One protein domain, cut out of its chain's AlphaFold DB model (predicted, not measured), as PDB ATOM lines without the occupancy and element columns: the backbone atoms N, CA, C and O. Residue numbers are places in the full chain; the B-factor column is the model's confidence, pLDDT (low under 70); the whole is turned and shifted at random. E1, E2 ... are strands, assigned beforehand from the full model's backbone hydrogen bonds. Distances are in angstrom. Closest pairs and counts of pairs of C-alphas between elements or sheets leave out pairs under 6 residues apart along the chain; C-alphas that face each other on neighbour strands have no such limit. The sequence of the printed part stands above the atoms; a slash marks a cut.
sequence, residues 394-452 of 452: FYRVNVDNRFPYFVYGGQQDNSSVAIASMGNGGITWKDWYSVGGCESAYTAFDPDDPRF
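Overview. This is residues 394 to 452 of the 452 residues of a protein of Gemmatimonadetes bacterium (UniProt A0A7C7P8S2). There is little regular structure: one small twisted sheet of four short strands side by side, with a long last stretch, residues 435 to 452, folding back over one face. The printed part has 59 residues, with no named helix and four strands, E1 to E4, holding 20 of them. It is all strand, a meander, each strand the antiparallel neighbour of the one before. It is compact, with a radius of gyration of the C-alphas of 11.0 A, spanning 30 by 24 by 15 A.

Arrangement. Start at E1, residues 394 to 399, a hairpin with E2, residues 406 to 411, at 161 degrees; N 408 and O 398 are 2.8 A apart, within hydrogen-bond range. E2 forms a hairpin with E3, residues 416 to 420, at 154 degrees, with N 407 and O 419 within hydrogen-bond range at 2.8 A. E3 forms one with E4, residues 432 to 434, at 159 degrees, with N 418 and O 433 within range at 2.9 A. Edge strands E1 and E4 are apart.

Along the chain. Find C-alpha 394 at (-9.639, 35.203, 15.023); from there E1 runs 13.3 A. E2 spans 15.0 A, E3 13.8 A and E4 7.2 A, ending at C-alpha 434, (-19.454, 25.628, 14.125).

Size, cuts and confidence. The C-alphas farthest apart, Gly 425 and Ser 440, are 30.6 A apart. The E3 to E4 link is long. The printed part has no cut, and no printed residue is under 70 in pLDDT.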
ATOM      1  N   PHE A 394     -10.201  36.417  15.602       90.00
ATOM      2  CA  PHE A 394      -9.639  35.203  15.023       90.00
ATOM      3  C   PHE A 394      -8.134  35.149  15.238       90.00
ATOM      4  O   PHE A 394      -7.411  36.068  14.859       90.00
ATOM      5  N   TYR A 395      -7.641  34.038  15.787       85.56
ATOM      6  CA  TYR A 395      -6.196  33.819  15.900       85.56
ATOM      7  C   TYR A 395      -5.558  33.499  14.547       85.56
ATOM      8  O   TYR A 395      -4.414  33.873  14.294       85.56
ATOM      9  N   ARG A 396      -6.284  32.760  13.697       88.56
ATOM     10  CA  ARG A 396      -5.875  32.342  12.350       88.56
ATOM     11  C   ARG A 396      -7.107  32.152  11.476       88.56
ATOM     12  O   ARG A 396      -8.154  31.747  11.981       88.56
ATOM     13  N   VAL A 397      -6.941  32.392  10.178       92.12
ATOM     14  CA  VAL A 397      -7.984  32.192   9.167       92.12
ATOM     15  C   VAL A 397      -7.496  31.271   8.050       92.12
ATOM     16  O   VAL A 397      -6.346  31.380   7.633       92.12
ATOM     17  N   ASN A 398      -8.374  30.390   7.574       92.69
ATOM     18  CA  ASN A 398      -8.177  29.522   6.406       92.69
ATOM     19  C   ASN A 398      -9.349  29.673   5.431       92.69
ATOM     20  O   ASN A 398     -10.425  30.125   5.823       92.69
ATOM     21  N   VAL A 399      -9.153  29.273   4.176       95.31
ATOM     22  CA  VAL A 399     -10.197  29.277   3.141       95.31
ATOM     23  C   VAL A 399     -10.214  27.960   2.375       95.31
ATOM     24  O   VAL A 399      -9.196  27.275   2.304       95.31
ATOM     25  N   ASP A 400     -11.370  27.615   1.817       95.50
ATOM     26  CA  ASP A 400     -11.509  26.519   0.854       95.50
ATOM     27  C   ASP A 400     -11.607  27.031  -0.595       95.50
ATOM     28  O   ASP A 400     -11.617  28.238  -0.841       95.50
ATOM     29  N   ASN A 401     -11.702  26.101  -1.550       95.81
ATOM     30  CA  ASN A 401     -11.811  26.386  -2.983       95.81
ATOM     31  C   ASN A 401     -13.262  26.349  -3.514       95.81
ATOM     32  O   ASN A 401     -13.478  26.314  -4.729       95.81
ATOM     33  N   ARG A 402     -14.285  26.344  -2.642       94.00
ATOM     34  CA  ARG A 402     -15.695  26.372  -3.083       94.00
ATOM     35  C   ARG A 402     -16.047  27.742  -3.677       94.00
ATOM     36  O   ARG A 402     -15.353  28.729  -3.462       94.00
ATOM     37  N   PHE A 403     -17.163  27.834  -4.404       90.75
ATOM     38  CA  PHE A 403     -17.736  29.127  -4.795       90.75
ATOM     39  C   PHE A 403     -19.240  29.190  -4.474       90.75
ATOM     40  O   PHE A 403     -20.013  28.443  -5.080       90.75
ATOM     41  N   PRO A 404     -19.673  30.070  -3.549       90.94
ATOM     42  CA  PRO A 404     -18.835  30.915  -2.688       90.94
ATOM     43  C   PRO A 404     -17.947  30.085  -1.743       90.94
ATOM     44  O   PRO A 404     -18.389  29.059  -1.224       90.94
ATOM     45  N   TYR A 405     -16.702  30.528  -1.533       94.88
ATOM     46  CA  TYR A 405     -15.761  29.868  -0.615       94.88
ATOM     47  C   TYR A 405     -16.181  30.090   0.835       94.88
ATOM     48  O   TYR A 405     -16.921  31.039   1.116       94.88
ATOM     49  N   PHE A 406     -15.712  29.262   1.764       95.44
ATOM     50  CA  PHE A 406     -15.857  29.531   3.196       95.44
ATOM     51  C   PHE A 406     -14.549  30.021   3.809       95.44
ATOM     52  O   PHE A 406     -13.462  29.615   3.408       95.44
ATOM     53  N   VAL A 407     -14.681  30.893   4.805       95.44
ATOM     54  CA  VAL A 407     -13.610  31.355   5.685       95.44
ATOM     55  C   VAL A 407     -13.752  30.645   7.022       95.44
ATOM     56  O   VAL A 407     -14.829  30.632   7.616       95.44
ATOM     57  N   TYR A 408     -12.664  30.059   7.497       94.25
ATOM     58  CA  TYR A 408     -12.617  29.237   8.695       94.25
ATOM     59  C   TYR A 408     -11.698  29.860   9.727       94.25
ATOM     60  O   TYR A 408     -10.640  30.368   9.368       94.25
ATOM     61  N   GLY A 409     -12.038  29.745  11.005       93.56
ATOM     62  CA  GLY A 409     -11.125  30.151  12.066       93.56
ATOM     63  C   GLY A 409     -11.616  29.800  13.462       93.56
ATOM     64  O   GLY A 409     -12.817  29.661  13.704       93.56
ATOM     65  N   GLY A 410     -10.667  29.663  14.388       92.88
ATOM     66  CA  GLY A 410     -10.931  29.658  15.824       92.88
ATOM     67  C   GLY A 410     -11.226  31.075  16.314       92.88
ATOM     68  O   GLY A 410     -10.390  31.964  16.133       92.88
ATOM     69  N   GLN A 411     -12.411  31.282  16.892       91.50
ATOM     70  CA  GLN A 411     -12.779  32.539  17.546       91.50
ATOM     71  C   GLN A 411     -12.446  32.454  19.037       91.50
ATOM     72  O   GLN A 411     -12.882  31.506  19.686       91.50
ATOM     73  N   GLN A 412     -11.747  33.460  19.567       89.75
ATOM     74  CA  GLN A 412     -11.437  33.587  20.997       89.75
ATOM     75  C   GLN A 412     -12.675  33.388  21.892       89.75
ATOM     76  O   GLN A 412     -13.767  33.852  21.555       89.75
ATOM     77  N   ASP A 413     -12.492  32.616  22.970       89.75
ATOM     78  CA  ASP A 413     -13.497  32.178  23.952       89.75
ATOM     79  C   ASP A 413     -14.768  31.551  23.359       89.75
ATOM     80  O   ASP A 413     -15.822  31.446  23.991       89.75
ATOM     81  N   ASN A 414     -14.679  31.069  22.120       90.12
ATOM     82  CA  ASN A 414     -15.810  30.490  21.425       90.12
ATOM     83  C   ASN A 414     -15.431  29.305  20.533       90.12
ATOM     84  O   ASN A 414     -14.299  28.822  20.494       90.12
ATOM     85  N   SER A 415     -16.424  28.776  19.820       90.81
ATOM     86  CA  SER A 415     -16.187  27.697  18.862       90.81
ATOM     87  C   SER A 415     -15.365  28.173  17.661       90.81
ATOM     88  O   SER A 415     -15.466  29.334  17.251       90.81
ATOM     89  N   SER A 416     -14.656  27.248  17.009       93.56
ATOM     90  CA  SER A 416     -14.237  27.461  15.623       93.56
ATOM     91  C   SER A 416     -15.460  27.535  14.708       93.56
ATOM     92  O   SER A 416     -16.477  26.882  14.961       93.56
ATOM     93  N   VAL A 417     -15.375  28.329  13.645       94.19
ATOM     94  CA  VAL A 417     -16.489  28.568  12.718       94.19
ATOM     95  C   VAL A 417     -16.043  28.474  11.270       94.19
ATOM     96  O   VAL A 417     -14.879  28.720  10.964       94.19
ATOM     97  N   ALA A 418     -16.989  28.140  10.398       94.31
ATOM     98  CA  ALA A 418     -16.904  28.324   8.956       94.31
ATOM     99  C   ALA A 418     -17.976  29.328   8.531       94.31
ATOM    100  O   ALA A 418     -19.130  29.184   8.931       94.31
ATOM    101  N   ILE A 419     -17.602  30.320   7.729       95.06
ATOM    102  CA  ILE A 419     -18.441  31.447   7.312       95.06
ATOM    103  C   ILE A 419     -18.419  31.531   5.792       95.06
ATOM    104  O   ILE A 419     -17.345  31.602   5.200       95.06
ATOM    105  N   ALA A 420     -19.580  31.556   5.145       94.88
ATOM    106  CA  ALA A 420     -19.644  31.738   3.703       94.88
ATOM    107  C   ALA A 420     -19.083  33.114   3.298       94.88
ATOM    108  O   ALA A 420     -19.359  34.142   3.916       94.88
ATOM    109  N   SER A 421     -18.335  33.158   2.201       93.69
ATOM    110  CA  SER A 421     -17.828  34.400   1.604       93.69
ATOM    111  C   SER A 421     -18.898  35.195   0.864       93.69
ATOM    112  O   SER A 421     -18.621  36.306   0.417       93.69
ATOM    113  N   MET A 422     -20.114  34.664   0.718       92.00
ATOM    114  CA  MET A 422     -21.259  35.346   0.116       92.00
ATOM    115  C   MET A 422     -22.569  34.706   0.587       92.00
ATOM    116  O   MET A 422     -22.654  33.486   0.698       92.00
ATOM    117  N   GLY A 423     -23.586  35.534   0.824       87.06
ATOM    118  CA  GLY A 423     -24.943  35.115   1.176       87.06
ATOM    119  C   GLY A 423     -25.978  35.938   0.407       87.06
ATOM    120  O   GLY A 423     -25.665  37.009  -0.128       87.06
ATOM    121  N   ASN A 424     -27.210  35.436   0.312       84.69
ATOM    122  CA  ASN A 424     -28.275  36.095  -0.444       84.69
ATOM    123  C   ASN A 424     -28.788  37.337   0.305       84.69
ATOM    124  O   ASN A 424     -29.562  37.214   1.253       84.69
ATOM    125  N   GLY A 425     -28.359  38.527  -0.125       82.69
ATOM    126  CA  GLY A 425     -28.665  39.793   0.554       82.69
ATOM    127  C   GLY A 425     -27.717  40.138   1.711       82.69
ATOM    128  O   GLY A 425     -28.019  41.042   2.485       82.69
ATOM    129  N   GLY A 426     -26.580  39.443   1.826       85.38
ATOM    130  CA  GLY A 426     -25.597  39.617   2.899       85.38
ATOM    131  C   GLY A 426     -25.336  38.325   3.668       85.38
ATOM    132  O   GLY A 426     -25.978  37.307   3.424       85.38
ATOM    133  N   ILE A 427     -24.365  38.365   4.581       89.69
ATOM    134  CA  ILE A 427     -24.088  37.252   5.494       89.69
ATOM    135  C   ILE A 427     -24.987  37.382   6.717       89.69
ATOM    136  O   ILE A 427     -25.099  38.455   7.303       89.69
ATOM    137  N   THR A 428     -25.627  36.285   7.097       88.19
ATOM    138  CA  THR A 428     -26.522  36.187   8.249       88.19
ATOM    139  C   THR A 428     -26.087  35.047   9.167       88.19
ATOM    140  O   THR A 428     -25.136  34.320   8.888       88.19
ATOM    141  N   TRP A 429     -26.814  34.835  10.266       85.38
ATOM    142  CA  TRP A 429     -26.580  33.703  11.166       85.38
ATOM    143  C   TRP A 429     -26.697  32.324  10.490       85.38
ATOM    144  O   TRP A 429     -26.189  31.352  11.032       85.38
ATOM    145  N   LYS A 430     -27.367  32.225   9.331       89.56
ATOM    146  CA  LYS A 430     -27.527  30.967   8.579       89.56
ATOM    147  C   LYS A 430     -26.308  30.612   7.736       89.56
ATOM    148  O   LYS A 430     -26.165  29.465   7.328       89.56
ATOM    149  N   ASP A 431     -25.469  31.600   7.454       92.31
ATOM    150  CA  ASP A 431     -24.359  31.489   6.512       92.31
ATOM    151  C   ASP A 431     -23.041  31.149   7.221       92.31
ATOM    152  O   ASP A 431     -21.979  31.147   6.602       92.31
ATOM    153  N   TRP A 432     -23.094  30.849   8.521       91.81
ATOM    154  CA  TRP A 432     -21.964  30.315   9.264       91.81
ATOM    155  C   TRP A 432     -22.394  29.243  10.263       91.81
ATOM    156  O   TRP A 432     -23.530  29.219  10.736       91.81
ATOM    157  N   TYR A 433     -21.480  28.328  10.571       92.12
ATOM    158  CA  TYR A 433     -21.719  27.215  11.488       92.12
ATOM    159  C   TYR A 433     -20.438  26.824  12.227       92.12
ATOM    160  O   TYR A 433     -19.329  27.136  11.793       92.12
ATOM    161  N   SER A 434     -20.593  26.145  13.365       92.19
ATOM    162  CA  SER A 434     -19.454  25.628  14.125       92.19
ATOM    163  C   SER A 434     -18.785  24.478  13.381       92.19
ATOM    164  O   SER A 434     -19.463  23.572  12.900       92.19
ATOM    165  N   VAL A 435     -17.456  24.469  13.366       91.75
ATOM    166  CA  VAL A 435     -16.649  23.350  12.856       91.75
ATOM    167  C   VAL A 435     -15.826  22.720  13.975       91.75
ATOM    168  O   VAL A 435     -15.831  23.208  15.106       91.75
ATOM    169  N   GLY A 436     -15.145  21.615  13.670       88.12
ATOM    170  CA  GLY A 436     -14.223  20.978  14.605       88.12
ATOM    171  C   GLY A 436     -13.078  21.913  15.005       88.12
ATOM    172  O   GLY A 436     -12.552  22.660  14.177       88.12
ATOM    173  N   GLY A 437     -12.696  21.854  16.280       86.56
ATOM    174  CA  GLY A 437     -11.671  22.709  16.872       86.56
ATOM    175  C   GLY A 437     -12.133  23.365  18.173       86.56
ATOM    176  O   GLY A 437     -13.167  23.015  18.739       86.56
ATOM    177  N   CYS A 438     -11.335  24.312  18.649       86.75
ATOM    178  CA  CYS A 438     -11.584  25.170  19.804       86.75
ATOM    179  C   CYS A 438     -11.243  26.626  19.443       86.75
ATOM    180  O   CYS A 438     -10.869  26.922  18.304       86.75
ATOM    181  N   GLU A 439     -11.344  27.538  20.404       87.25
ATOM    182  CA  GLU A 439     -11.085  28.964  20.183       87.25
ATOM    183  C   GLU A 439      -9.715  29.275  19.556       87.25
ATOM    184  O   GLU A 439      -9.607  30.166  18.724       87.25
ATOM    185  N   SER A 440      -8.678  28.499  19.881       86.19
ATOM    186  CA  SER A 440      -7.304  28.671  19.389       86.19
ATOM    187  C   SER A 440      -6.938  27.705  18.257       86.19
ATOM    188  O   SER A 440      -5.770  27.604  17.862       86.19
ATOM    189  N   ALA A 441      -7.920  26.968  17.731       84.44
ATOM    190  CA  ALA A 441      -7.659  25.937  16.742       84.44
ATOM    191  C   ALA A 441      -7.226  26.505  15.390       84.44
ATOM    192  O   ALA A 441      -7.647  27.570  14.938       84.44
ATOM    193  N   TYR A 442      -6.406  25.703  14.722       87.25
ATOM    194  CA  TYR A 442      -6.077  25.857  13.319       87.25
ATOM    195  C   TYR A 442      -6.878  24.822  12.532       87.25
ATOM    196  O   TYR A 442      -6.514  23.647  12.504       87.25
ATOM    197  N   THR A 443      -8.012  25.239  11.971       86.88
ATOM    198  CA  THR A 443      -8.904  24.337  11.235       86.88
ATOM    199  C   THR A 443      -8.203  23.853   9.967       86.88
ATOM    200  O   THR A 443      -8.016  24.635   9.042       86.88
ATOM    201  N   ALA A 444      -7.804  22.584   9.930       87.19
ATOM    202  CA  ALA A 444      -7.178  21.956   8.771       87.19
ATOM    203  C   ALA A 444      -8.179  21.027   8.074       87.19
ATOM    204  O   ALA A 444      -8.903  20.299   8.750       87.19
ATOM    205  N   PHE A 445      -8.215  21.092   6.748       90.00
ATOM    206  CA  PHE A 445      -9.081  20.314   5.862       90.00
ATOM    207  C   PHE A 445      -8.471  20.306   4.453       90.00
ATOM    208  O   PHE A 445      -7.608  21.141   4.159       90.00
ATOM    209  N   ASP A 446      -8.910  19.393   3.588       93.44
ATOM    210  CA  ASP A 446      -8.628  19.460   2.148       93.44
ATOM    211  C   ASP A 446      -9.368  20.671   1.530       93.44
ATOM    212  O   ASP A 446     -10.602  20.700   1.557       93.44
ATOM    213  N   PRO A 447      -8.673  21.688   0.974       93.75
ATOM    214  CA  PRO A 447      -9.329  22.860   0.392       93.75
ATOM    215  C   PRO A 447     -10.272  22.540  -0.778       93.75
ATOM    216  O   PRO A 447     -11.204  23.311  -1.019       93.75
ATOM    217  N   ASP A 448     -10.058  21.425  -1.485       95.06
ATOM    218  CA  ASP A 448     -10.905  20.968  -2.593       95.06
ATOM    219  C   ASP A 448     -12.065  20.073  -2.118       95.06
ATOM    220  O   ASP A 448     -13.091  19.964  -2.797       95.06
ATOM    221  N   ASP A 449     -11.944  19.471  -0.931       91.75
ATOM    222  CA  ASP A 449     -12.987  18.667  -0.294       91.75
ATOM    223  C   ASP A 449     -13.033  18.892   1.232       91.75
ATOM    224  O   ASP A 449     -12.638  18.020   2.009       91.75
ATOM    225  N   PRO A 450     -13.583  20.031   1.699       89.62
ATOM    226  CA  PRO A 450     -13.510  20.454   3.103       89.62
ATOM    227  C   PRO A 450     -14.329  19.587   4.079       89.62
ATOM    228  O   PRO A 450     -14.535  19.960   5.237       89.62
ATOM    229  N   ARG A 451     -14.850  18.444   3.612       84.94
ATOM    230  CA  ARG A 451     -15.413  17.379   4.450       84.94
ATOM    231  C   ARG A 451     -14.324  16.533   5.120       84.94
ATOM    232  O   ARG A 451     -14.660  15.851   6.091       84.94
ATOM    233  N   PHE A 452     -13.099  16.535   4.588       81.25
ATOM    234  CA  PHE A 452     -11.991  15.673   5.011       81.25
ATOM    235  C   PHE A 452     -10.812  16.446   5.593       81.25
ATOM    236  O   PHE A 452     -10.523  17.565   5.109       81.25
TER     237      PHE A 452